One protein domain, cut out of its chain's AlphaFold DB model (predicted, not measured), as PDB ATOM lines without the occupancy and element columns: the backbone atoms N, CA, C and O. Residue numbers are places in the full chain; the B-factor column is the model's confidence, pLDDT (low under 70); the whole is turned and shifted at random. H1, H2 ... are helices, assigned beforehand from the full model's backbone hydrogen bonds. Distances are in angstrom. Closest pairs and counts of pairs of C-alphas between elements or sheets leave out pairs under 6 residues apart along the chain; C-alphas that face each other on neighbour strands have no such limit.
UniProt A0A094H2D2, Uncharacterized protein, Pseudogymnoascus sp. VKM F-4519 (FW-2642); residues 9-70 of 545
ATOM      1  N   THR A   9      92.024 123.524  70.923       89.06
ATOM      2  CA  THR A   9      93.128 124.451  70.619       89.06
ATOM      3  C   THR A   9      92.617 125.857  70.311       89.06
ATOM      4  O   THR A   9      93.097 126.824  70.893       89.06
ATOM      5  N   ALA A  10      91.581 125.982  69.474       89.12
ATOM      6  CA  ALA A  10      90.975 127.282  69.175       89.12
ATOM      7  C   ALA A  10      90.304 127.908  70.413       89.12
ATOM      8  O   ALA A  10      90.385 129.118  70.612       89.12
ATOM      9  N   SER A  11      89.683 127.086  71.268       91.81
ATOM     10  CA  SER A  11      89.097 127.542  72.536       91.81
ATOM     11  C   SER A  11      90.166 128.035  73.518       91.81
ATOM     12  O   SER A  11      89.953 129.042  74.194       91.81
ATOM     13  N   PHE A  12      91.327 127.371  73.574       93.62
ATOM     14  CA  PHE A  12      92.464 127.804  74.387       93.62
ATOM     15  C   PHE A  12      93.051 129.123  73.877       93.62
ATOM     16  O   PHE A  12      93.165 130.077  74.643       93.62
ATOM     17  N   ASP A  13      93.364 129.206  72.583       91.75
ATOM     18  CA  ASP A  13      93.971 130.401  71.992       91.75
ATOM     19  C   ASP A  13      93.030 131.622  72.107       91.75
ATOM     20  O   ASP A  13      93.478 132.719  72.450       91.75
ATOM     21  N   ALA A  14      91.714 131.431  71.934       92.56
ATOM     22  CA  ALA A  14      90.710 132.473  72.169       92.56
ATOM     23  C   ALA A  14      90.622 132.896  73.649       92.56
ATOM     24  O   ALA A  14      90.507 134.088  73.938       92.56
ATOM     25  N   LEU A  15      90.712 131.949  74.592       92.44
ATOM     26  CA  LEU A  15      90.731 132.242  76.028       92.44
ATOM     27  C   LEU A  15      91.962 133.080  76.402       92.44
ATOM     28  O   LEU A  15      91.817 134.119  77.046       92.44
ATOM     29  N   ILE A  16      93.154 132.674  75.957       94.44
ATOM     30  CA  ILE A  16      94.408 133.403  76.190       94.44
ATOM     31  C   ILE A  16      94.352 134.814  75.590       94.44
ATOM     32  O   ILE A  16      94.661 135.777  76.296       94.44
ATOM     33  N   ALA A  17      93.877 134.955  74.348       93.62
ATOM     34  CA  ALA A  17      93.698 136.256  73.705       93.62
ATOM     35  C   ALA A  17      92.702 137.155  74.460       93.62
ATOM     36  O   ALA A  17      92.986 138.331  74.677       93.62
ATOM     37  N   SER A  18      91.570 136.605  74.921       94.19
ATOM     38  CA  SER A  18      90.551 137.361  75.670       94.19
ATOM     39  C   SER A  18      91.034 137.865  77.035       94.19
ATOM     40  O   SER A  18      90.555 138.886  77.521       94.19
ATOM     41  N   LEU A  19      91.996 137.162  77.641       93.19
ATOM     42  CA  LEU A  19      92.593 137.511  78.929       93.19
ATOM     43  C   LEU A  19      93.891 138.328  78.784       93.19
ATOM     44  O   LEU A  19      94.466 138.725  79.796       93.19
ATOM     45  N   GLY A  20      94.371 138.566  77.556       94.25
ATOM     46  CA  GLY A  20      95.609 139.305  77.280       94.25
ATOM     47  C   GLY A  20      96.885 138.650  77.830       94.25
ATOM     48  O   GLY A  20      97.893 139.336  77.998       94.25
ATOM     49  N   LEU A  21      96.842 137.351  78.143       93.00
ATOM     50  CA  LEU A  21      97.921 136.635  78.833       93.00
ATOM     51  C   LEU A  21      99.078 136.331  77.881       93.00
ATOM     52  O   LEU A  21      98.855 135.827  76.777       93.00
ATOM     53  N   LYS A  22     100.320 136.568  78.316       90.56
ATOM     54  CA  LYS A  22     101.509 136.259  77.505       90.56
ATOM     55  C   LYS A  22     102.104 134.912  77.887       90.56
ATOM     56  O   LYS A  22     102.180 134.553  79.062       90.56
ATOM     57  N   GLU A  23     102.566 134.175  76.881       85.94
ATOM     58  CA  GLU A  23     103.238 132.894  77.089       85.94
ATOM     59  C   GLU A  23     104.454 133.061  78.022       85.94
ATOM     60  O   GLU A  23     105.261 133.974  77.864       85.94
ATOM     61  N   GLY A  24     104.542 132.196  79.037       80.94
ATOM     62  CA  GLY A  24     105.558 132.255  80.094       80.94
ATOM     63  C   GLY A  24     105.130 132.958  81.391       80.94
ATOM     64  O   GLY A  24     105.717 132.676  82.433       80.94
ATOM     65  N   GLU A  25     104.086 133.795  81.390       88.62
ATOM     66  CA  GLU A  25     103.585 134.432  82.621       88.62
ATOM     67  C   GLU A  25     102.964 133.401  83.589       88.62
ATOM     68  O   GLU A  25     102.400 132.383  83.178       88.62
ATOM     69  N   GLU A  26     103.015 133.659  84.903       85.88
ATOM     70  CA  GLU A  26     102.391 132.771  85.903       85.88
ATOM     71  C   GLU A  26     100.875 132.642  85.665       85.88
ATOM     72  O   GLU A  26     100.316 131.545  85.724       85.88
ATOM     73  N   ALA A  27     100.218 133.749  85.304       87.56
ATOM     74  CA  ALA A  27      98.800 133.775  84.962       87.56
ATOM     75  C   ALA A  27      98.480 132.945  83.701       87.56
ATOM     76  O   ALA A  27      97.502 132.194  83.711       87.56
ATOM     77  N   TYR A  28      99.329 132.992  82.664       92.00
ATOM     78  CA  TYR A  28      99.230 132.112  81.489       92.00
ATOM     79  C   TYR A  28      99.363 130.640  81.882       92.00
ATOM     80  O   TYR A  28      98.503 129.829  81.545       92.00
ATOM     81  N   ASN A  29     100.389 130.293  82.665       87.62
ATOM     82  CA  ASN A  29     100.627 128.917  83.102       87.62
ATOM     83  C   ASN A  29      99.479 128.361  83.962       87.62
ATOM     84  O   ASN A  29      99.060 127.219  83.765       87.62
ATOM     85  N   LYS A  30      98.923 129.178  84.862       89.62
ATOM     86  CA  LYS A  30      97.760 128.834  85.692       89.62
ATOM     87  C   LYS A  30      96.484 128.676  84.858       89.62
ATOM     88  O   LYS A  30      95.720 127.740  85.093       89.62
ATOM     89  N   CYS A  31      96.275 129.545  83.866       88.62
ATOM     90  CA  CYS A  31      95.168 129.442  82.913       88.62
ATOM     91  C   CYS A  31      95.276 128.161  82.067       88.62
ATOM     92  O   CYS A  31      94.328 127.379  82.014       88.62
ATOM     93  N   ARG A  32      96.463 127.888  81.503       90.62
ATOM     94  CA  ARG A  32      96.783 126.673  80.736       90.62
ATOM     95  C   ARG A  32      96.522 125.404  81.538       90.62
ATOM     96  O   ARG A  32      95.797 124.534  81.066       90.62
ATOM     97  N   ALA A  33      97.055 125.312  82.756       89.88
ATOM     98  CA  ALA A  33      96.862 124.141  83.611       89.88
ATOM     99  C   ALA A  33      95.376 123.880  83.910       89.88
ATOM    100  O   ALA A  33      94.928 122.737  83.833       89.88
ATOM    101  N   LYS A  34      94.596 124.935  84.192       91.06
ATOM    102  CA  LYS A  34      93.152 124.805  84.413       91.06
ATOM    103  C   LYS A  34      92.419 124.350  83.146       91.06
ATOM    104  O   LYS A  34      91.671 123.381  83.201       91.06
ATOM    105  N   PHE A  35      92.678 124.993  82.006       93.50
ATOM    106  CA  PHE A  35      92.031 124.650  80.738       93.50
ATOM    107  C   PHE A  35      92.288 123.192  80.325       93.50
ATOM    108  O   PHE A  35      91.372 122.510  79.875       93.50
ATOM    109  N   PHE A  36      93.510 122.689  80.517       93.38
ATOM    110  CA  PHE A  36      93.856 121.295  80.215       93.38
ATOM    111  C   PHE A  36      93.098 120.300  81.110       93.38
ATOM    112  O   PHE A  36      92.634 119.275  80.617       93.38
ATOM    113  N   MET A  37      92.934 120.608  82.403       90.19
ATOM    114  CA  MET A  37      92.133 119.795  83.331       90.19
ATOM    115  C   MET A  37      90.653 119.771  82.922       90.19
ATOM    116  O   MET A  37      90.056 118.697  82.846       90.19
ATOM    117  N   ASP A  38      90.083 120.938  82.609       91.00
ATOM    118  CA  ASP A  38      88.685 121.070  82.183       91.00
ATOM    119  C   ASP A  38      88.444 120.329  80.847       91.00
ATOM    120  O   ASP A  38      87.469 119.586  80.711       91.00
ATOM    121  N   ALA A  39      89.368 120.437  79.884       89.56
ATOM    122  CA  ALA A  39      89.313 119.712  78.611       89.56
ATOM    123  C   ALA A  39      89.426 118.186  78.789       89.56
ATOM    124  O   ALA A  39      88.627 117.443  78.216       89.56
ATOM    125  N   MET A  40      90.361 117.707  79.620       91.19
ATOM    126  CA  MET A  40      90.500 116.275  79.923       91.19
ATOM    127  C   MET A  40      89.239 115.716  80.595       91.19
ATOM    128  O   MET A  40      88.818 114.604  80.273       91.19
ATOM    129  N   LYS A  41      88.602 116.483  81.491       92.00
ATOM    130  CA  LYS A  41      87.332 116.087  82.106       92.00
ATOM    131  C   LYS A  41      86.240 115.890  81.049       92.00
ATOM    132  O   LYS A  41      85.628 114.829  81.017       92.00
ATOM    133  N   VAL A  42      86.062 116.852  80.137       90.50
ATOM    134  CA  VAL A  42      85.076 116.754  79.041       90.50
ATOM    135  C   VAL A  42      85.320 115.524  78.157       90.50
ATOM    136  O   VAL A  42      84.360 114.859  77.770       90.50
ATOM    137  N   VAL A  43      86.581 115.183  77.861       90.31
ATOM    138  CA  VAL A  43      86.924 113.945  77.137       90.31
ATOM    139  C   VAL A  43      86.477 112.712  77.930       90.31
ATOM    140  O   VAL A  43      85.757 111.875  77.391       90.31
ATOM    141  N   ASN A  44      86.848 112.616  79.209       89.94
ATOM    142  CA  ASN A  44      86.525 111.463  80.056       89.94
ATOM    143  C   ASN A  44      85.011 111.269  80.236       89.94
ATOM    144  O   ASN A  44      84.526 110.147  80.097       89.94
ATOM    145  N   ASP A  45      84.255 112.345  80.467       91.00
ATOM    146  CA  ASP A  45      82.793 112.305  80.607       91.00
ATOM    147  C   ASP A  45      82.123 111.804  79.305       91.00
ATOM    148  O   ASP A  45      81.135 111.060  79.330       91.00
ATOM    149  N   LYS A  46      82.695 112.149  78.141       90.44
ATOM    150  CA  LYS A  46      82.236 111.692  76.819       90.44
ATOM    151  C   LYS A  46      82.615 110.243  76.511       90.44
ATOM    152  O   LYS A  46      81.798 109.517  75.947       90.44
ATOM    153  N   VAL A  47      83.799 109.793  76.930       90.75
ATOM    154  CA  VAL A  47      84.199 108.376  76.866       90.75
ATOM    155  C   VAL A  47      83.292 107.523  77.761       90.75
ATOM    156  O   VAL A  47      82.775 106.503  77.311       90.75
ATOM    157  N   ALA A  48      83.041 107.960  79.000       90.44
ATOM    158  CA  ALA A  48      82.224 107.233  79.975       90.44
ATOM    159  C   ALA A  48      80.748 107.107  79.557       90.44
ATOM    160  O   ALA A  48      80.128 106.074  79.796       90.44
ATOM    161  N   SER A  49      80.197 108.129  78.895       92.19
ATOM    162  CA  SER A  49      78.832 108.101  78.342       92.19
ATOM    163  C   SER A  49      78.706 107.347  77.009       92.19
ATOM    164  O   SER A  49      77.596 107.205  76.497       92.19
ATOM    165  N   GLY A  50      79.811 106.846  76.440       89.00
ATOM    166  CA  GLY A  50      79.810 106.143  75.153       89.00
ATOM    167  C   GLY A  50      79.485 107.041  73.953       89.00
ATOM    168  O   GLY A  50      79.047 106.541  72.916       89.00
ATOM    169  N   ASP A  51      79.673 108.358  74.082       91.69
ATOM    170  CA  ASP A  51      79.342 109.328  73.038       91.69
ATOM    171  C   ASP A  51      80.230 109.096  71.792       91.69
ATOM    172  O   ASP A  51      81.460 109.060  71.910       91.69
ATOM    173  N   PRO A  52      79.664 108.972  70.574       88.31
ATOM    174  CA  PRO A  52      80.448 108.735  69.358       88.31
ATOM    175  C   PRO A  52      81.452 109.859  69.041       88.31
ATOM    176  O   PRO A  52      82.389 109.643  68.270       88.31
ATOM    177  N   THR A  53      81.299 111.047  69.635       88.56
ATOM    178  CA  THR A  53      82.260 112.155  69.519       88.56
ATOM    179  C   THR A  53      83.505 111.992  70.396       88.56
ATOM    180  O   THR A  53      84.495 112.678  70.146       88.56
ATOM    181  N   ALA A  54      83.517 111.064  71.363       88.44
ATOM    182  CA  ALA A  54      84.620 110.886  72.313       88.44
ATOM    183  C   ALA A  54      85.982 110.691  71.621       88.44
ATOM    184  O   ALA A  54      86.908 111.451  71.881       88.44
ATOM    185  N   LYS A  55      86.074 109.782  70.639       87.50
ATOM    186  CA  LYS A  55      87.310 109.534  69.861       87.50
ATOM    187  C   LYS A  55      87.845 110.767  69.133       87.50
ATOM    188  O   LYS A  55      89.047 110.899  68.918       87.50
ATOM    189  N   ARG A  56      86.951 111.671  68.718       90.81
ATOM    190  CA  ARG A  56      87.338 112.938  68.093       90.81
ATOM    191  C   ARG A  56      87.894 113.901  69.143       90.81
ATOM    192  O   ARG A  56      88.920 114.526  68.895       90.81
ATOM    193  N   LEU A  57      87.249 113.997  70.305       89.12
ATOM    194  CA  LEU A  57      87.705 114.842  71.411       89.12
ATOM    195  C   LEU A  57      89.035 114.349  72.007       89.12
ATOM    196  O   LEU A  57      89.878 115.173  72.338       89.12
ATOM    197  N   GLU A  58      89.273 113.034  72.063       90.69
ATOM    198  CA  GLU A  58      90.578 112.446  72.409       90.69
ATOM    199  C   GLU A  58      91.688 112.927  71.457       90.69
ATOM    200  O   GLU A  58      92.746 113.363  71.909       90.69
ATOM    201  N   ALA A  59      91.438 112.915  70.141       89.44
ATOM    202  CA  ALA A  59      92.394 113.393  69.137       89.44
ATOM    203  C   ALA A  59      92.610 114.921  69.188       89.44
ATOM    204  O   ALA A  59      93.743 115.397  69.067       89.44
ATOM    205  N   GLU A  60      91.550 115.706  69.413       90.06
ATOM    206  CA  GLU A  60      91.659 117.156  69.634       90.06
ATOM    207  C   GLU A  60      92.444 117.475  70.920       90.06
ATOM    208  O   GLU A  60      93.268 118.390  70.926       90.06
ATOM    209  N   TYR A  61      92.253 116.698  71.993       91.19
ATOM    210  CA  TYR A  61      92.993 116.858  73.246       91.19
ATOM    211  C   TYR A  61      94.469 116.461  73.100       91.19
ATOM    212  O   TYR A  61      95.345 117.187  73.568       91.19
ATOM    213  N   ALA A  62      94.774 115.369  72.389       89.69
ATOM    214  CA  ALA A  62      96.153 115.010  72.051       89.69
ATOM    215  C   ALA A  62      96.847 116.142  71.270       89.69
ATOM    216  O   ALA A  62      97.947 116.559  71.632       89.69
ATOM    217  N   THR A  63      96.154 116.726  70.286       89.56
ATOM    218  CA  THR A  63      96.654 117.872  69.504       89.56
ATOM    219  C   THR A  63      96.917 119.102  70.386       89.56
ATOM    220  O   THR A  63      97.940 119.771  70.226       89.56
ATOM    221  N   LEU A  64      96.035 119.408  71.348       89.56
ATOM    222  CA  LEU A  64      96.247 120.480  72.333       89.56
ATOM    223  C   LEU A  64      97.514 120.227  73.172       89.56
ATOM    224  O   LEU A  64      98.319 121.141  73.374       89.56
ATOM    225  N   VAL A  65      97.714 118.994  73.645       89.81
ATOM    226  CA  VAL A  65      98.883 118.622  74.456       89.81
ATOM    227  C   VAL A  65     100.179 118.715  73.650       89.81
ATOM    228  O   VAL A  65     101.156 119.276  74.148       89.81
ATOM    229  N   GLU A  66     100.194 118.246  72.404       88.31
ATOM    230  CA  GLU A  66     101.365 118.349  71.524       88.31
ATOM    231  C   GLU A  66     101.714 119.808  71.186       88.31
ATOM    232  O   GLU A  66     102.876 120.205  71.269       88.31
ATOM    233  N   THR A  67     100.715 120.635  70.859       86.44
ATOM    234  CA  THR A  67     100.936 122.020  70.393       86.44
ATOM    235  C   THR A  67     101.161 123.045  71.508       86.44
ATOM    236  O   THR A  67     101.858 124.039  71.288       86.44
ATOM    237  N   ARG A  68     100.586 122.841  72.703       85.38
ATOM    238  CA  ARG A  68     100.616 123.812  73.822       85.38
ATOM    239  C   ARG A  68     101.176 123.249  75.138       85.38
ATOM    240  O   ARG A  68     101.461 124.019  76.060       85.38
ATOM    241  N   GLY A  69     101.365 121.933  75.254       74.81
ATOM    242  CA  GLY A  69     101.860 121.284  76.477       74.81
ATOM    243  C   GLY A  69     103.378 121.375  76.685       74.81
ATOM    244  O   GLY A  69     103.832 121.472  77.824       74.81
ATOM    245  N   SER A  70     104.178 121.402  75.612       58.06
ATOM    246  CA  SER A  70     105.648 121.318  75.682       58.06
ATOM    247  C   SER A  70     106.367 122.664  75.487       58.06
ATOM    248  O   SER A  70     107.196 122.814  74.591       58.06
TER     249      SER A  70
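AT A GLANCE: This is residues 9 to 70 of the 545 residues of an uncharacterized protein of Pseudogymnoascus sp. VKM F-4519 (FW-2642) (UniProt A0A094H2D2). One long helix, H2, makes the length of a rod-shaped model, and a shorter helix folds back along it from each end: H1 beside its residues 28 to 35 and H3 beside its residues 39 to 47. The printed part has 62 residues, with three named helices in the order H1, H2, H3 and no named strand; the class is all helix. It is only just compact, close to loose, with a radius of gyration of the C-alphas of 12.5 A and spans of 37 by 18 by 17 A.

IN THESE COORDINATES: H1 is residues 9 to 19, 15.5 A from first to last C-alpha, and begins at C-alpha 9 at (93.128, 124.451, 70.619). H2 is residues 26 to 48, 33.1 A long, and begins at C-alpha 26 at (102.391, 132.771, 85.903). H3 is residues 54 to 68, 20.6 A long, and ends at C-alpha 68 at (100.616, 123.812, 73.822).

HOW THE PARTS SIT: H1 and H2 form a helical hairpin and touch, the closest C-alphas being those of Phe 12 and Phe 35, 7.1 A apart. They run opposite ways at a tilt of 36 degrees, only just steep. H2 and H3 form a second helical hairpin and touch, with the C-alphas of Lys 46 and Ala 54 closest at 5.2 A. They run opposite ways at a shallow tilt of 18 degrees. H1 and H3 only just touch, with 3 pairs of C-alphas within 8 A; H3 does so with residues 60 to 64 alone, and the closest C-alphas are those of Thr 9 and Leu 64, 5.3 A apart. These two run the same way at a steep tilt of 53 degrees. In H1, H2 and H3 every O i to N i+4 pair is within hydrogen-bond range.

THE WHOLE: The two C-alphas farthest apart, those of Glu 25 and Gly 50, are 37.7 A apart. The printed part has no cut; the link from H1 to H2 is short and that from H2 to H3 is tight. The mean pLDDT of the printed part is 89.4, and residue 70 is the one printed residue under 70.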